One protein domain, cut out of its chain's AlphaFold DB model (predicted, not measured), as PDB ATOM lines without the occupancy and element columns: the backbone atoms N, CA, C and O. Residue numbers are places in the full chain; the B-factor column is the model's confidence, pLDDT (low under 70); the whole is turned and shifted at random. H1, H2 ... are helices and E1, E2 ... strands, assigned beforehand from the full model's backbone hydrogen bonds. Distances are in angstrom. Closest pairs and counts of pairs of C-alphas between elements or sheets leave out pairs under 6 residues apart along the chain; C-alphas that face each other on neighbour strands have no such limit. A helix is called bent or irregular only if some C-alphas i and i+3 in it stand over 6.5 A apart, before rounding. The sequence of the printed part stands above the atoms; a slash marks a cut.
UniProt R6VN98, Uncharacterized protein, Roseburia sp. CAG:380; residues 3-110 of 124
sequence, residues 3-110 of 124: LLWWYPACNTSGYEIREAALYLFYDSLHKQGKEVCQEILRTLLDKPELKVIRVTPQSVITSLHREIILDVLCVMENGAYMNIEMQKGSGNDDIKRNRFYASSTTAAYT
ATOM      1  N   LEU A   3      12.397  27.066  17.032       55.88
ATOM      2  CA  LEU A   3      11.832  28.069  16.138       55.88
ATOM      3  C   LEU A   3      12.974  28.972  15.682       55.88
ATOM      4  O   LEU A   3      13.643  29.577  16.521       55.88
ATOM      5  N   LEU A   4      13.210  29.019  14.375       57.81
ATOM      6  CA  LEU A   4      14.118  29.979  13.762       57.81
ATOM      7  C   LEU A   4      13.282  31.132  13.217       57.81
ATOM      8  O   LEU A   4      12.302  30.926  12.504       57.81
ATOM      9  N   TRP A   5      13.639  32.343  13.615       51.97
ATOM     10  CA  TRP A   5      12.921  33.551  13.257       51.97
ATOM     11  C   TRP A   5      13.555  34.182  12.035       51.97
ATOM     12  O   TRP A   5      14.748  34.459  12.042       51.97
ATOM     13  N   TRP A   6      12.756  34.428  11.000       44.91
ATOM     14  CA  TRP A   6      13.186  35.244   9.875       44.91
ATOM     15  C   TRP A   6      12.703  36.684  10.066       44.91
ATOM     16  O   TRP A   6      11.496  36.943  10.042       44.91
ATOM     17  N   TYR A   7      13.642  37.617  10.238       39.22
ATOM     18  CA  TYR A   7      13.392  39.046  10.063       39.22
ATOM     19  C   TYR A   7      13.946  39.477   8.698       39.22
ATOM     20  O   TYR A   7      15.116  39.237   8.412       39.22
ATOM     21  N   PRO A   8      13.167  40.154   7.837       38.75
ATOM     22  CA  PRO A   8      13.771  40.938   6.773       38.75
ATOM     23  C   PRO A   8      14.465  42.126   7.450       38.75
ATOM     24  O   PRO A   8      13.800  43.031   7.954       38.75
ATOM     25  N   ALA A   9      15.794  42.091   7.543       43.31
ATOM     26  CA  ALA A   9      16.560  43.160   8.169       43.31
ATOM     27  C   ALA A   9      16.305  44.497   7.449       43.31
ATOM     28  O   ALA A   9      16.719  44.709   6.309       43.31
ATOM     29  N   CYS A  10      15.635  45.413   8.146       35.28
ATOM     30  CA  CYS A  10      15.818  46.840   7.945       35.28
ATOM     31  C   CYS A  10      17.197  47.192   8.527       35.28
ATOM     32  O   CYS A  10      17.463  46.858   9.680       35.28
ATOM     33  N   ASN A  11      18.062  47.786   7.699       48.09
ATOM     34  CA  ASN A  11      19.427  48.259   7.974       48.09
ATOM     35  C   ASN A  11      19.843  48.313   9.455       48.09
ATOM     36  O   ASN A  11      19.336  49.144  10.204       48.09
ATOM     37  N   THR A  12      20.860  47.541   9.850       40.28
ATOM     38  CA  THR A  12      21.856  47.982  10.845       40.28
ATOM     39  C   THR A  12      23.090  47.079  10.831       40.28
ATOM     40  O   THR A  12      23.017  45.858  10.943       40.28
ATOM     41  N   SER A  13      24.241  47.724  10.683       46.62
ATOM     42  CA  SER A  13      25.589  47.179  10.812       46.62
ATOM     43  C   SER A  13      25.786  46.491  12.171       46.62
ATOM     44  O   SER A  13      25.711  47.166  13.198       46.62
ATOM     45  N   GLY A  14      26.059  45.178  12.191       44.34
ATOM     46  CA  GLY A  14      26.508  44.484  13.411       44.34
ATOM     47  C   GLY A  14      26.109  43.013  13.612       44.34
ATOM     48  O   GLY A  14      26.671  42.377  14.497       44.34
ATOM     49  N   TYR A  15      25.201  42.436  12.813       44.19
ATOM     50  CA  TYR A  15      24.682  41.061  13.011       44.19
ATOM     51  C   TYR A  15      24.722  40.181  11.740       44.19
ATOM     52  O   TYR A  15      23.847  39.351  11.503       44.19
ATOM     53  N   GLU A  16      25.753  40.334  10.907       50.62
ATOM     54  CA  GLU A  16      25.751  39.844   9.514       50.62
ATOM     55  C   GLU A  16      25.760  38.312   9.339       50.62
ATOM     56  O   GLU A  16      25.190  37.810   8.372       50.62
ATOM     57  N   ILE A  17      26.344  37.533  10.259       53.66
ATOM     58  CA  ILE A  17      26.534  36.082  10.037       53.66
ATOM     59  C   ILE A  17      25.257  35.271  10.322       53.66
ATOM     60  O   ILE A  17      24.949  34.328   9.595       53.66
ATOM     61  N   ARG A  18      24.496  35.620  11.369       53.94
ATOM     62  CA  ARG A  18      23.295  34.855  11.762       53.94
ATOM     63  C   ARG A  18      22.138  35.060  10.786       53.94
ATOM     64  O   ARG A  18      21.494  34.087  10.409       53.94
ATOM     65  N   GLU A  19      21.935  36.291  10.328       59.81
ATOM     66  CA  GLU A  19      20.916  36.623   9.323       59.81
ATOM     67  C   GLU A  19      21.235  35.987   7.963       59.81
ATOM     68  O   GLU A  19      20.363  35.388   7.329       59.81
ATOM     69  N   ALA A  20      22.507  36.016   7.546       62.00
ATOM     70  CA  ALA A  20      22.942  35.325   6.336       62.00
ATOM     71  C   ALA A  20      22.727  33.806   6.443       62.00
ATOM     72  O   ALA A  20      22.232  33.186   5.503       62.00
ATOM     73  N   ALA A  21      23.027  33.201   7.596       65.88
ATOM     74  CA  ALA A  21      22.808  31.776   7.822       65.88
ATOM     75  C   ALA A  21      21.315  31.395   7.834       65.88
ATOM     76  O   ALA A  21      20.960  30.331   7.330       65.88
ATOM     77  N   LEU A  22      20.428  32.262   8.332       67.38
ATOM     78  CA  LEU A  22      18.971  32.087   8.242       67.38
ATOM     79  C   LEU A  22      18.469  32.174   6.794       67.38
ATOM     80  O   LEU A  22      17.614  31.382   6.394       67.38
ATOM     81  N   TYR A  23      19.013  33.090   5.989       71.06
ATOM     82  CA  TYR A  23      18.687  33.185   4.562       71.06
ATOM     83  C   TYR A  23      19.162  31.954   3.786       71.06
ATOM     84  O   TYR A  23      18.396  31.367   3.022       71.06
ATOM     85  N   LEU A  24      20.401  31.519   4.025       68.69
ATOM     86  CA  LEU A  24      20.938  30.284   3.456       68.69
ATOM     87  C   LEU A  24      20.121  29.073   3.903       68.69
ATOM     88  O   LEU A  24      19.859  28.189   3.092       68.69
ATOM     89  N   PHE A  25      19.664  29.044   5.159       75.56
ATOM     90  CA  PHE A  25      18.776  27.993   5.638       75.56
ATOM     91  C   PHE A  25      17.470  27.989   4.843       75.56
ATOM     92  O   PHE A  25      17.103  26.952   4.296       75.56
ATOM     93  N   TYR A  26      16.819  29.143   4.682       76.69
ATOM     94  CA  TYR A  26      15.604  29.270   3.876       76.69
ATOM     95  C   TYR A  26      15.813  28.817   2.421       76.69
ATOM     96  O   TYR A  26      15.024  28.032   1.897       76.69
ATOM     97  N   ASP A  27      16.898  29.244   1.774       73.81
ATOM     98  CA  ASP A  27      17.226  28.805   0.415       73.81
ATOM     99  C   ASP A  27      17.499  27.292   0.357       73.81
ATOM    100  O   ASP A  27      17.026  26.606  -0.548       73.81
ATOM    101  N   SER A  28      18.178  26.735   1.365       75.56
ATOM    102  CA  SER A  28      18.476  25.302   1.447       75.56
ATOM    103  C   SER A  28      17.232  24.434   1.630       75.56
ATOM    104  O   SER A  28      17.143  23.380   0.995       75.56
ATOM    105  N   LEU A  29      16.242  24.914   2.398       74.25
ATOM    106  CA  LEU A  29      14.938  24.265   2.558       74.25
ATOM    107  C   LEU A  29      14.217  24.114   1.218       74.25
ATOM    108  O   LEU A  29      13.537  23.114   0.989       74.25
ATOM    109  N   HIS A  30      14.356  25.113   0.345       73.44
ATOM    110  CA  HIS A  30      13.606  25.196  -0.902       73.44
ATOM    111  C   HIS A  30      14.377  24.700  -2.133       73.44
ATOM    112  O   HIS A  30      13.738  24.290  -3.100       73.44
ATOM    113  N   LYS A  31      15.718  24.751  -2.134       70.19
ATOM    114  CA  LYS A  31      16.528  24.573  -3.353       70.19
ATOM    115  C   LYS A  31      17.731  23.646  -3.215       70.19
ATOM    116  O   LYS A  31      18.045  22.954  -4.176       70.19
ATOM    117  N   GLN A  32      18.423  23.642  -2.073       69.62
ATOM    118  CA  GLN A  32      19.763  23.025  -1.985       69.62
ATOM    119  C   GLN A  32      19.786  21.627  -1.356       69.62
ATOM    120  O   GLN A  32      20.763  20.896  -1.496       69.62
ATOM    121  N   GLY A  33      18.689  21.211  -0.721       76.56
ATOM    122  CA  GLY A  33      18.496  19.833  -0.288       76.56
ATOM    123  C   GLY A  33      19.091  19.502   1.082       76.56
ATOM    124  O   GLY A  33      19.549  20.352   1.847       76.56
ATOM    125  N   LYS A  34      19.009  18.212   1.420       87.06
ATOM    126  CA  LYS A  34      19.157  17.682   2.782       87.06
ATOM    127  C   LYS A  34      20.534  17.914   3.417       87.06
ATOM    128  O   LYS A  34      20.594  18.223   4.605       87.06
ATOM    129  N   GLU A  35      21.614  17.737   2.663       88.06
ATOM    130  CA  GLU A  35      22.982  17.814   3.200       88.06
ATOM    131  C   GLU A  35      23.379  19.250   3.545       88.06
ATOM    132  O   GLU A  35      23.886  19.505   4.634       88.06
ATOM    133  N   VAL A  36      23.038  20.206   2.677       86.88
ATOM    134  CA  VAL A  36      23.273  21.634   2.929       86.88
ATOM    135  C   VAL A  36      22.479  22.108   4.147       86.88
ATOM    136  O   VAL A  36      23.037  22.760   5.029       86.88
ATOM    137  N   CYS A  37      21.204  21.707   4.258       85.94
ATOM    138  CA  CYS A  37      20.394  21.985   5.450       85.94
ATOM    139  C   CYS A  37      21.068  21.463   6.726       85.94
ATOM    140  O   CYS A  37      21.054  22.140   7.751       85.94
ATOM    141  N   GLN A  38      21.654  20.263   6.683       90.00
ATOM    142  CA  GLN A  38      22.304  19.664   7.844       90.00
ATOM    143  C   GLN A  38      23.507  20.480   8.312       90.00
ATOM    144  O   GLN A  38      23.599  20.767   9.502       90.00
ATOM    145  N   GLU A  39      24.396  20.887   7.410       89.06
ATOM    146  CA  GLU A  39      25.592  21.653   7.784       89.06
ATOM    147  C   GLU A  39      25.244  23.048   8.318       89.06
ATOM    148  O   GLU A  39      25.797  23.490   9.331       89.06
ATOM    149  N   ILE A  40      24.247  23.707   7.717       85.12
ATOM    150  CA  ILE A  40      23.729  24.981   8.227       85.12
ATOM    151  C   ILE A  40      23.165  24.797   9.641       85.12
ATOM    152  O   ILE A  40      23.477  25.583  10.533       85.12
ATOM    153  N   LEU A  41      22.385  23.741   9.884       83.88
ATOM    154  CA  LEU A  41      21.799  23.470  11.199       83.88
ATOM    155  C   LEU A  41      22.832  23.087  12.258       83.88
ATOM    156  O   LEU A  41      22.733  23.552  13.392       83.88
ATOM    157  N   ARG A  42      23.834  22.276  11.904       88.31
ATOM    158  CA  ARG A  42      24.959  21.941  12.791       88.31
ATOM    159  C   ARG A  42      25.688  23.200  13.240       88.31
ATOM    160  O   ARG A  42      25.967  23.336  14.429       88.31
ATOM    161  N   THR A  43      25.908  24.127  12.307       85.00
ATOM    162  CA  THR A  43      26.557  25.420  12.559       85.00
ATOM    163  C   THR A  43      25.677  26.344  13.404       85.00
ATOM    164  O   THR A  43      26.123  26.863  14.422       85.00
ATOM    165  N   LEU A  44      24.406  26.529  13.028       79.69
ATOM    166  CA  LEU A  44      23.474  27.428  13.720       79.69
ATOM    167  C   LEU A  44      23.165  26.986  15.155       79.69
ATOM    168  O   LEU A  44      22.919  27.825  16.022       79.69
ATOM    169  N   LEU A  45      23.123  25.676  15.397       80.12
ATOM    170  CA  LEU A  45      22.706  25.107  16.677       80.12
ATOM    171  C   LEU A  45      23.868  24.636  17.552       80.12
ATOM    172  O   LEU A  45      23.609  24.235  18.692       80.12
ATOM    173  N   ASP A  46      25.097  24.694  17.032       84.88
ATOM    174  CA  ASP A  46      26.312  24.163  17.657       84.88
ATOM    175  C   ASP A  46      26.152  22.680  18.045       84.88
ATOM    176  O   ASP A  46      26.254  22.272  19.205       84.88
ATOM    177  N   LYS A  47      25.735  21.870  17.060       85.44
ATOM    178  CA  LYS A  47      25.409  20.442  17.233       85.44
ATOM    179  C   LYS A  47      25.998  19.601  16.095       85.44
ATOM    180  O   LYS A  47      25.230  19.173  15.234       85.44
ATOM    181  N   PRO A  48      27.319  19.366  16.039       90.31
ATOM    182  CA  PRO A  48      27.956  18.613  14.948       90.31
ATOM    183  C   PRO A  48      27.382  17.197  14.758       90.31
ATOM    184  O   PRO A  48      27.365  16.659  13.654       90.31
ATOM    185  N   GLU A  49      26.849  16.603  15.820       91.75
ATOM    186  CA  GLU A  49      26.230  15.280  15.842       91.75
ATOM    187  C   GLU A  49      24.818  15.220  15.227       91.75
ATOM    188  O   GLU A  49      24.305  14.130  14.960       91.75
ATOM    189  N   LEU A  50      24.179  16.370  14.975       89.31
ATOM    190  CA  LEU A  50      22.818  16.439  14.442       89.31
ATOM    191  C   LEU A  50      22.747  15.799  13.050       89.31
ATOM    192  O   LEU A  50      23.551  16.110  12.168       89.31
ATOM    193  N   LYS A  51      21.759  14.923  12.841       92.44
ATOM    194  CA  LYS A  51      21.474  14.308  11.539       92.44
ATOM    195  C   LYS A  51      20.105  14.736  11.047       92.44
ATOM    196  O   LYS A  51      19.101  14.506  11.721       92.44
ATOM    197  N   VAL A  52      20.042  15.314   9.854       90.50
ATOM    198  CA  VAL A  52      18.755  15.598   9.213       90.50
ATOM    199  C   VAL A  52      18.176  14.276   8.715       90.50
ATOM    200  O   VAL A  52      18.855  13.483   8.065       90.50
ATOM    201  N   ILE A  53      16.912  14.006   9.018       89.31
ATOM    202  CA  ILE A  53      16.183  12.838   8.515       89.31
ATOM    203  C   ILE A  53      15.455  13.221   7.238       89.31
ATOM    204  O   ILE A  53      15.629  12.567   6.206       89.31
ATOM    205  N   ARG A  54      14.696  14.316   7.302       85.56
ATOM    206  CA  ARG A  54      13.845  14.778   6.216       85.56
ATOM    207  C   ARG A  54      13.773  16.302   6.210       85.56
ATOM    208  O   ARG A  54      13.574  16.910   7.257       85.56
ATOM    209  N   VAL A  55      13.908  16.873   5.019       83.44
ATOM    210  CA  VAL A  55      13.591  18.272   4.718       83.44
ATOM    211  C   VAL A  55      12.318  18.236   3.893       83.44
ATOM    212  O   VAL A  55      12.274  17.578   2.852       83.44
ATOM    213  N   THR A  56      11.250  18.848   4.380       75.69
ATOM    214  CA  THR A  56      10.005  18.944   3.614       75.69
ATOM    215  C   THR A  56       9.385  20.284   3.954       75.69
ATOM    216  O   THR A  56       8.662  20.352   4.941       75.69
ATOM    217  N   PRO A  57       9.708  21.350   3.203       67.19
ATOM    218  CA  PRO A  57       9.238  22.686   3.537       67.19
ATOM    219  C   PRO A  57       7.712  22.684   3.663       67.19
ATOM    220  O   PRO A  57       7.018  22.196   2.770       67.19
ATOM    221  N   GLN A  58       7.206  23.211   4.779       62.31
ATOM    222  CA  GLN A  58       5.776  23.320   5.075       62.31
ATOM    223  C   GLN A  58       4.998  21.988   5.101       62.31
ATOM    224  O   GLN A  58       3.815  21.944   4.759       62.31
ATOM    225  N   SER A  59       5.625  20.882   5.512       59.47
ATOM    226  CA  SER A  59       4.917  19.603   5.642       59.47
ATOM    227  C   SER A  59       3.991  19.601   6.852       59.47
ATOM    228  O   SER A  59       4.431  19.843   7.973       59.47
ATOM    229  N   VAL A  60       2.718  19.267   6.632       60.75
ATOM    230  CA  VAL A  60       1.728  19.135   7.702       60.75
ATOM    231  C   VAL A  60       1.676  17.693   8.203       60.75
ATOM    232  O   VAL A  60       1.397  16.772   7.437       60.75
ATOM    233  N   ILE A  61       1.891  17.491   9.504       61.19
ATOM    234  CA  ILE A  61       1.474  16.268  10.202       61.19
ATOM    235  C   ILE A  61       0.259  16.569  11.077       61.19
ATOM    236  O   ILE A  61       0.175  17.621  11.712       61.19
ATOM    237  N   THR A  62      -0.688  15.636  11.137       66.50
ATOM    238  CA  THR A  62      -1.892  15.784  11.960       66.50
ATOM    239  C   THR A  62      -1.717  15.040  13.279       66.50
ATOM    240  O   THR A  62      -1.407  13.851  13.304       66.50
ATOM    241  N   SER A  63      -1.938  15.728  14.397       67.00
ATOM    242  CA  SER A  63      -1.938  15.137  15.736       67.00
ATOM    243  C   SER A  63      -3.107  15.701  16.533       67.00
ATOM    244  O   SER A  63      -3.252  16.916  16.627       67.00
ATOM    245  N   LEU A  64      -3.957  14.837  17.101       64.12
ATOM    246  CA  LEU A  64      -5.100  15.241  17.940       64.12
ATOM    247  C   LEU A  64      -5.971  16.351  17.303       64.12
ATOM    248  O   LEU A  64      -6.351  17.306  17.976       64.12
ATOM    249  N   HIS A  65      -6.276  16.225  16.005       65.69
ATOM    250  CA  HIS A  65      -7.045  17.201  15.206       65.69
ATOM    251  C   HIS A  65      -6.380  18.575  15.032       65.69
ATOM    252  O   HIS A  65      -7.045  19.549  14.686       65.69
ATOM    253  N   ARG A  66      -5.070  18.677  15.270       63.47
ATOM    254  CA  ARG A  66      -4.281  19.881  15.015       63.47
ATOM    255  C   ARG A  66      -3.171  19.587  14.026       63.47
ATOM    256  O   ARG A  66      -2.542  18.529  14.064       63.47
ATOM    257  N   GLU A  67      -2.939  20.555  13.159       65.81
ATOM    258  CA  GLU A  67      -1.888  20.525  12.156       65.81
ATOM    259  C   GLU A  67      -0.579  21.064  12.730       65.81
ATOM    260  O   GLU A  67      -0.545  22.033  13.499       65.81
ATOM    261  N   ILE A  68       0.507  20.389  12.376       59.38
ATOM    262  CA  ILE A  68       1.864  20.705  12.800       59.38
ATOM    263  C   ILE A  68       2.707  20.861  11.558       59.38
ATOM    264  O   ILE A  68       2.781  19.934  10.753       59.38
ATOM    265  N   ILE A  69       3.364  22.008  11.446       68.12
ATOM    266  CA  ILE A  69       4.278  22.297  10.350       68.12
ATOM    267  C   ILE A  69       5.674  21.781  10.721       68.12
ATOM    268  O   ILE A  69       6.227  22.103  11.777       68.12
ATOM    269  N   LEU A  70       6.228  20.943   9.854       60.94
ATOM    270  CA  LEU A  70       7.603  20.466   9.911       60.94
ATOM    271  C   LEU A  70       8.348  21.056   8.717       60.94
ATOM    272  O   LEU A  70       7.943  20.793   7.589       60.94
ATOM    273  N   ASP A  71       9.446  21.775   8.945       78.31
ATOM    274  CA  ASP A  71      10.342  22.173   7.850       78.31
ATOM    275  C   ASP A  71      11.541  21.226   7.776       78.31
ATOM    276  O   ASP A  71      11.875  20.709   6.703       78.31
ATOM    277  N   VAL A  72      12.140  20.916   8.936       84.31
ATOM    278  CA  VAL A  72      13.216  19.925   9.051       84.31
ATOM    279  C   VAL A  72      13.018  19.020  10.258       84.31
ATOM    280  O   VAL A  72      12.985  19.468  11.404       84.31
ATOM    281  N   LEU A  73      12.973  17.714  10.000       85.81
ATOM    282  CA  LEU A  73      13.029  16.685  11.030       85.81
ATOM    283  C   LEU A  73      14.467  16.196  11.180       85.81
ATOM    284  O   LEU A  73      15.055  15.688  10.222       85.81
ATOM    285  N   CYS A  74      15.004  16.296  12.390       87.00
ATOM    286  CA  CYS A  74      16.350  15.859  12.740       87.00
ATOM    287  C   CYS A  74      16.315  14.780  13.825       87.00
ATOM    288  O   CYS A  74      15.362  14.697  14.603       87.00
ATOM    289  N   VAL A  75      17.384  13.995  13.907       87.88
ATOM    290  CA  VAL A  75      17.676  13.110  15.034       87.88
ATOM    291  C   VAL A  75      18.990  13.535  15.682       87.88
ATOM    292  O   VAL A  75      19.967  13.872  15.008       87.88
ATOM    293  N   MET A  76      18.974  13.563  17.006       85.88
ATOM    294  CA  MET A  76      20.121  13.836  17.860       85.88
ATOM    295  C   MET A  76      20.929  12.556  18.109       85.88
ATOM    296  O   MET A  76      20.428  11.454  17.901       85.88
ATOM    297  N   GLU A  77      22.157  12.683  18.614       85.12
ATOM    298  CA  GLU A  77      23.002  11.525  18.958       85.12
ATOM    299  C   GLU A  77      22.325  10.559  19.941       85.12
ATOM    300  O   GLU A  77      22.398   9.346  19.776       85.12
ATOM    301  N   ASN A  78      21.577  11.090  20.910       80.00
ATOM    302  CA  ASN A  78      20.818  10.300  21.883       80.00
ATOM    303  C   ASN A  78      19.521   9.680  21.322       80.00
ATOM    304  O   ASN A  78      18.700   9.185  22.090       80.00
ATOM    305  N   GLY A  79      19.290   9.754  20.007       82.12
ATOM    306  CA  GLY A  79      18.087   9.240  19.351       82.12
ATOM    307  C   GLY A  79      16.849  10.130  19.494       82.12
ATOM    308  O   GLY A  79      15.798   9.792  18.950       82.12
ATOM    309  N   ALA A  80      16.940  11.272  20.184       80.19
ATOM    310  CA  ALA A  80      15.812  12.187  20.316       80.19
ATOM    311  C   ALA A  80      15.504  12.886  18.985       80.19
ATOM    312  O   ALA A  80      16.397  13.400  18.305       80.19
ATOM    313  N   TYR A  81      14.219  12.961  18.644       83.50
ATOM    314  CA  TYR A  81      13.759  13.689  17.467       83.50
ATOM    315  C   TYR A  81      13.633  15.185  17.756       83.50
ATOM    316  O   TYR A  81      13.084  15.606  18.779       83.50
ATOM    317  N   MET A  82      14.102  16.001  16.816       81.38
ATOM    318  CA  MET A  82      14.025  17.456  16.873       81.38
ATOM    319  C   MET A  82      13.350  17.984  15.608       81.38
ATOM    320  O   MET A  82      13.876  17.828  14.510       81.38
ATOM    321  N   ASN A  83      12.195  18.630  15.777       80.69
ATOM    322  CA  ASN A  83      11.592  19.437  14.720       80.69
ATOM    323  C   ASN A  83      12.189  20.848  14.726       80.69
ATOM    324  O   ASN A  83      12.347  21.445  15.802       80.69
ATOM    325  N   ILE A  84      12.479  21.364  13.539       79.19
ATOM    326  CA  ILE A  84      12.891  22.744  13.303       79.19
ATOM    327  C   ILE A  84      11.877  23.362  12.352       79.19
ATOM    328  O   ILE A  84      11.576  22.794  11.301       79.19
ATOM    329  N   GLU A  85      11.355  24.510  12.759       76.62
ATOM    330  CA  GLU A  85      10.344  25.259  12.025       76.62
ATOM    331  C   GLU A  85      10.837  26.697  11.847       76.62
ATOM    332  O   GLU A  85      11.302  27.335  12.800       76.62
ATOM    333  N   MET A  86      10.750  27.193  10.617       74.00
ATOM    334  CA  MET A  86      11.092  28.558  10.252       74.00
ATOM    335  C   MET A  86       9.835  29.427  10.326       74.00
ATOM    336  O   MET A  86       8.850  29.185   9.630       74.00
ATOM    337  N   GLN A  87       9.859  30.469  11.154       68.88
ATOM    338  CA  GLN A  87       8.733  31.387  11.328       68.88
ATOM    339  C   GLN A  87       8.926  32.681  10.549       68.88
ATOM    340  O   GLN A  87       9.986  33.308  10.598       68.88
ATOM    341  N   LYS A  88       7.845  33.126   9.901       62.44
ATOM    342  CA  LYS A  88       7.730  34.469   9.324       62.44
ATOM    343  C   LYS A  88       6.973  35.367  10.316       62.44
ATOM    344  O   LYS A  88       5.747  35.390  10.307       62.44
ATOM    345  N   GLY A  89       7.696  36.104  11.163       60.94
ATOM    346  CA  GLY A  89       7.133  37.147  12.043       60.94
ATOM    347  C   GLY A  89       6.648  36.702  13.435       60.94
ATOM    348  O   GLY A  89       6.681  35.521  13.765       60.94
ATOM    349  N   SER A  90       6.231  37.684  14.265       59.69
ATOM    350  CA  SER A  90       6.134  37.568  15.740       59.69
ATOM    351  C   SER A  90       4.762  37.511  16.388       59.69
ATOM    352  O   SER A  90       4.630  37.773  17.583       59.69
ATOM    353  N   GLY A  91       3.727  37.199  15.616       58.72
ATOM    354  CA  GLY A  91       2.342  37.357  16.065       58.72
ATOM    355  C   GLY A  91       1.776  36.248  16.959       58.72
ATOM    356  O   GLY A  91       0.635  36.381  17.393       58.72
ATOM    357  N   ASN A  92       2.504  35.158  17.226       62.81
ATOM    358  CA  ASN A  92       1.915  33.928  17.772       62.81
ATOM    359  C   ASN A  92       2.399  33.589  19.195       62.81
ATOM    360  O   ASN A  92       3.501  33.941  19.603       62.81
ATOM    361  N   ASP A  93       1.581  32.851  19.964       71.12
ATOM    362  CA  ASP A  93       2.006  32.251  21.244       71.12
ATOM    363  C   ASP A  93       2.927  31.051  20.972       71.12
ATOM    364  O   ASP A  93       2.541  29.873  21.000       71.12
ATOM    365  N   ASP A  94       4.173  31.386  20.663       71.31
ATOM    366  CA  ASP A  94       5.203  30.451  20.233       71.31
ATOM    367  C   ASP A  94       5.537  29.410  21.290       71.31
ATOM    368  O   ASP A  94       5.921  28.292  20.961       71.31
ATOM    369  N   ILE A  95       5.347  29.735  22.568       71.44
ATOM    370  CA  ILE A  95       5.646  28.817  23.666       71.44
ATOM    371  C   ILE A  95       4.620  27.685  23.693       71.44
ATOM    372  O   ILE A  95       5.004  26.511  23.745       71.44
ATOM    373  N   LYS A  96       3.321  28.013  23.654       75.75
ATOM    374  CA  LYS A  96       2.260  26.994  23.648       75.75
ATOM    375  C   LYS A  96       2.338  26.130  22.396       75.75
ATOM    376  O   LYS A  96       2.281  24.902  22.506       75.75
ATOM    377  N   ARG A  97       2.536  26.756  21.231       76.94
ATOM    378  CA  ARG A  97       2.738  26.043  19.965       76.94
ATOM    379  C   ARG A  97       3.948  25.117  20.048       76.94
ATOM    380  O   ARG A  97       3.830  23.936  19.723       76.94
ATOM    381  N   ASN A  98       5.069  25.606  20.586       74.88
ATOM    382  CA  ASN A  98       6.298  24.827  20.641       74.88
ATOM    383  C   ASN A  98       6.172  23.567  21.502       74.88
ATOM    384  O   ASN A  98       6.602  22.481  21.110       74.88
ATOM    385  N   ARG A  99       5.501  23.690  22.651       77.94
ATOM    386  CA  ARG A  99       5.212  22.549  23.528       77.94
ATOM    387  C   ARG A  99       4.328  21.510  22.843       77.94
ATOM    388  O   ARG A  99       4.655  20.326  22.892       77.94
ATOM    389  N   PHE A 100       3.255  21.945  22.177       81.00
ATOM    390  CA  PHE A 100       2.361  21.036  21.459       81.00
ATOM    391  C   PHE A 100       3.117  20.273  20.360       81.00
ATOM    392  O   PHE A 100       3.121  19.044  20.353       81.00
ATOM    393  N   TYR A 101       3.863  20.984  19.515       80.06
ATOM    394  CA  TYR A 101       4.585  20.401  18.380       80.06
ATOM    395  C   TYR A 101       5.682  19.434  18.839       80.06
ATOM    396  O   TYR A 101       5.837  18.356  18.265       80.06
ATOM    397  N   ALA A 102       6.420  19.776  19.901       78.56
ATOM    398  CA  ALA A 102       7.417  18.883  20.484       78.56
ATOM    399  C   ALA A 102       6.779  17.584  21.005       78.56
ATOM    400  O   ALA A 102       7.293  16.495  20.737       78.56
ATOM    401  N   SER A 103       5.640  17.688  21.700       79.19
ATOM    402  CA  SER A 103       4.926  16.524  22.235       79.19
ATOM    403  C   SER A 103       4.390  15.615  21.127       79.19
ATOM    404  O   SER A 103       4.613  14.406  21.153       79.19
ATOM    405  N   SER A 104       3.785  16.194  20.091       83.38
ATOM    406  CA  SER A 104       3.233  15.457  18.960       83.38
ATOM    407  C   SER A 104       4.305  14.840  18.065       83.38
ATOM    408  O   SER A 104       4.139  13.707  17.630       83.38
ATOM    409  N   THR A 105       5.429  15.529  17.836       79.31
ATOM    410  CA  THR A 105       6.587  14.952  17.125       79.31
ATOM    411  C   THR A 105       7.117  13.742  17.889       79.31
ATOM    412  O   THR A 105       7.329  12.679  17.313       79.31
ATOM    413  N   THR A 106       7.264  13.871  19.208       80.19
ATOM    414  CA  THR A 106       7.715  12.764  20.059       80.19
ATOM    415  C   THR A 106       6.749  11.584  19.975       80.19
ATOM    416  O   THR A 106       7.190  10.459  19.762       80.19
ATOM    417  N   ALA A 107       5.441  11.829  20.071       81.25
ATOM    418  CA  ALA A 107       4.422  10.786  19.976       81.25
ATOM    419  C   ALA A 107       4.378  10.103  18.597       81.25
ATOM    420  O   ALA A 107       4.108   8.908  18.522       81.25
ATOM    421  N   ALA A 108       4.641  10.843  17.516       80.81
ATOM    422  CA  ALA A 108       4.603  10.317  16.154       80.81
ATOM    423  C   ALA A 108       5.820   9.444  15.809       80.81
ATOM    424  O   ALA A 108       5.673   8.462  15.086       80.81
ATOM    425  N   TYR A 109       7.009   9.800  16.305       78.69
ATOM    426  CA  TYR A 109       8.268   9.170  15.881       78.69
ATOM    427  C   TYR A 109       8.932   8.287  16.945       78.69
ATOM    428  O   TYR A 109       9.847   7.533  16.615       78.69
ATOM    429  N   THR A 110       8.489   8.334  18.204       77.00
ATOM    430  CA  THR A 110       9.009   7.435  19.246       77.00
ATOM    431  C   THR A 110       8.255   6.101  19.218       77.00
ATOM    432  O   THR A 110       7.028   6.101  19.347       77.00
TER     433      THR A 110
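Overview. This is residues 3 to 110 of the 124 residues of an uncharacterized protein of Roseburia sp. CAG:380 (UniProt R6VN98). Look for a twisted and curled sheet of four strands with helices over both faces: the helical hairpin H1 and H2 on one face, the single helix H3 on the other. E2 and E3 make a long hairpin that bends sharply partway along, and residues 10 to 16, of which 16 belongs to H1, stick out as a loop at one end. The printed part has 108 residues, with three named helices and four named strands in the order E1 H1 H2 E2 E3 E4 H3; the sheet runs E1 E4 E3 E2 and is mixed, and the class is mixed, helices and strands. It is compact, with a radius of gyration of the C-alphas of 14.3 A and spans of 44 by 32 by 23 A.

Along the chain. Find C-alpha 3 at (11.832, 28.069, 16.138), where E1, residues 3 to 6, begins. H1, residues 16 to 32, is 21.2 A long, with a kink of 27 degrees near residue 26; it is irregular, but only just, with C-alphas 29 and 32 6.7 A apart. H2, residues 34 to 45, covers 16.1 A. E2, residues 51 to 63, starts at C-alpha 51 (21.474, 14.308, 11.539), runs 23.8 A and bends by 97 degrees at residue 58. E3, residues 66 to 75, is 23.0 A long and bends by 79 degrees at residue 71. E4, residues 81 to 88, covers 23.1 A. H3, residues 94 to 109, runs 21.9 A to C-alpha 109 at (8.268, 9.170, 15.881).

Arrangement. Start at edge strand E1, parallel to E4 at 26 degrees, with N 87 and O 4 2.8 A apart. E4 is staggered: its residues 85 to 88 pair with E1 and 81 to 84 with E3. E2, E3 and E4 form a meander, each strand the antiparallel neighbour of the one before; look at N 53 and O 73, 2.8 A, and N 82 and O 74, 2.9 A. E1, H1 H2 and E2 form a split strand-helix-strand unit, two strands of one sheet joined through helices, with E4 and E3 between them in the sheet; its crossover is right-handed. H1 and H2, a hairpin, touch at a shallow tilt of 23 degrees, opposite ways, closest at the C-alphas of Ser 28 and Cys 37, 5.5 A. H1 is on the sheet at a height of 9.3 A, H2 on the same face at 7.6 A. H3 is on the opposite face and apart from both; its closest C-alphas to E4 are Thr 106 and Tyr 81, 6.6 A. In H1, H2 and H3 every O i to N i+4 pair is within hydrogen-bond range.

Size, cuts and confidence. The C-alphas farthest apart, Ser 13 and Leu 64, are 44.9 A apart. The printed part has no cut and no long link. Mean pLDDT of the printed part is 72.0; look for values under 70 at residues 3 to 22, 24, 32, 57 to 70 and 87 to 92.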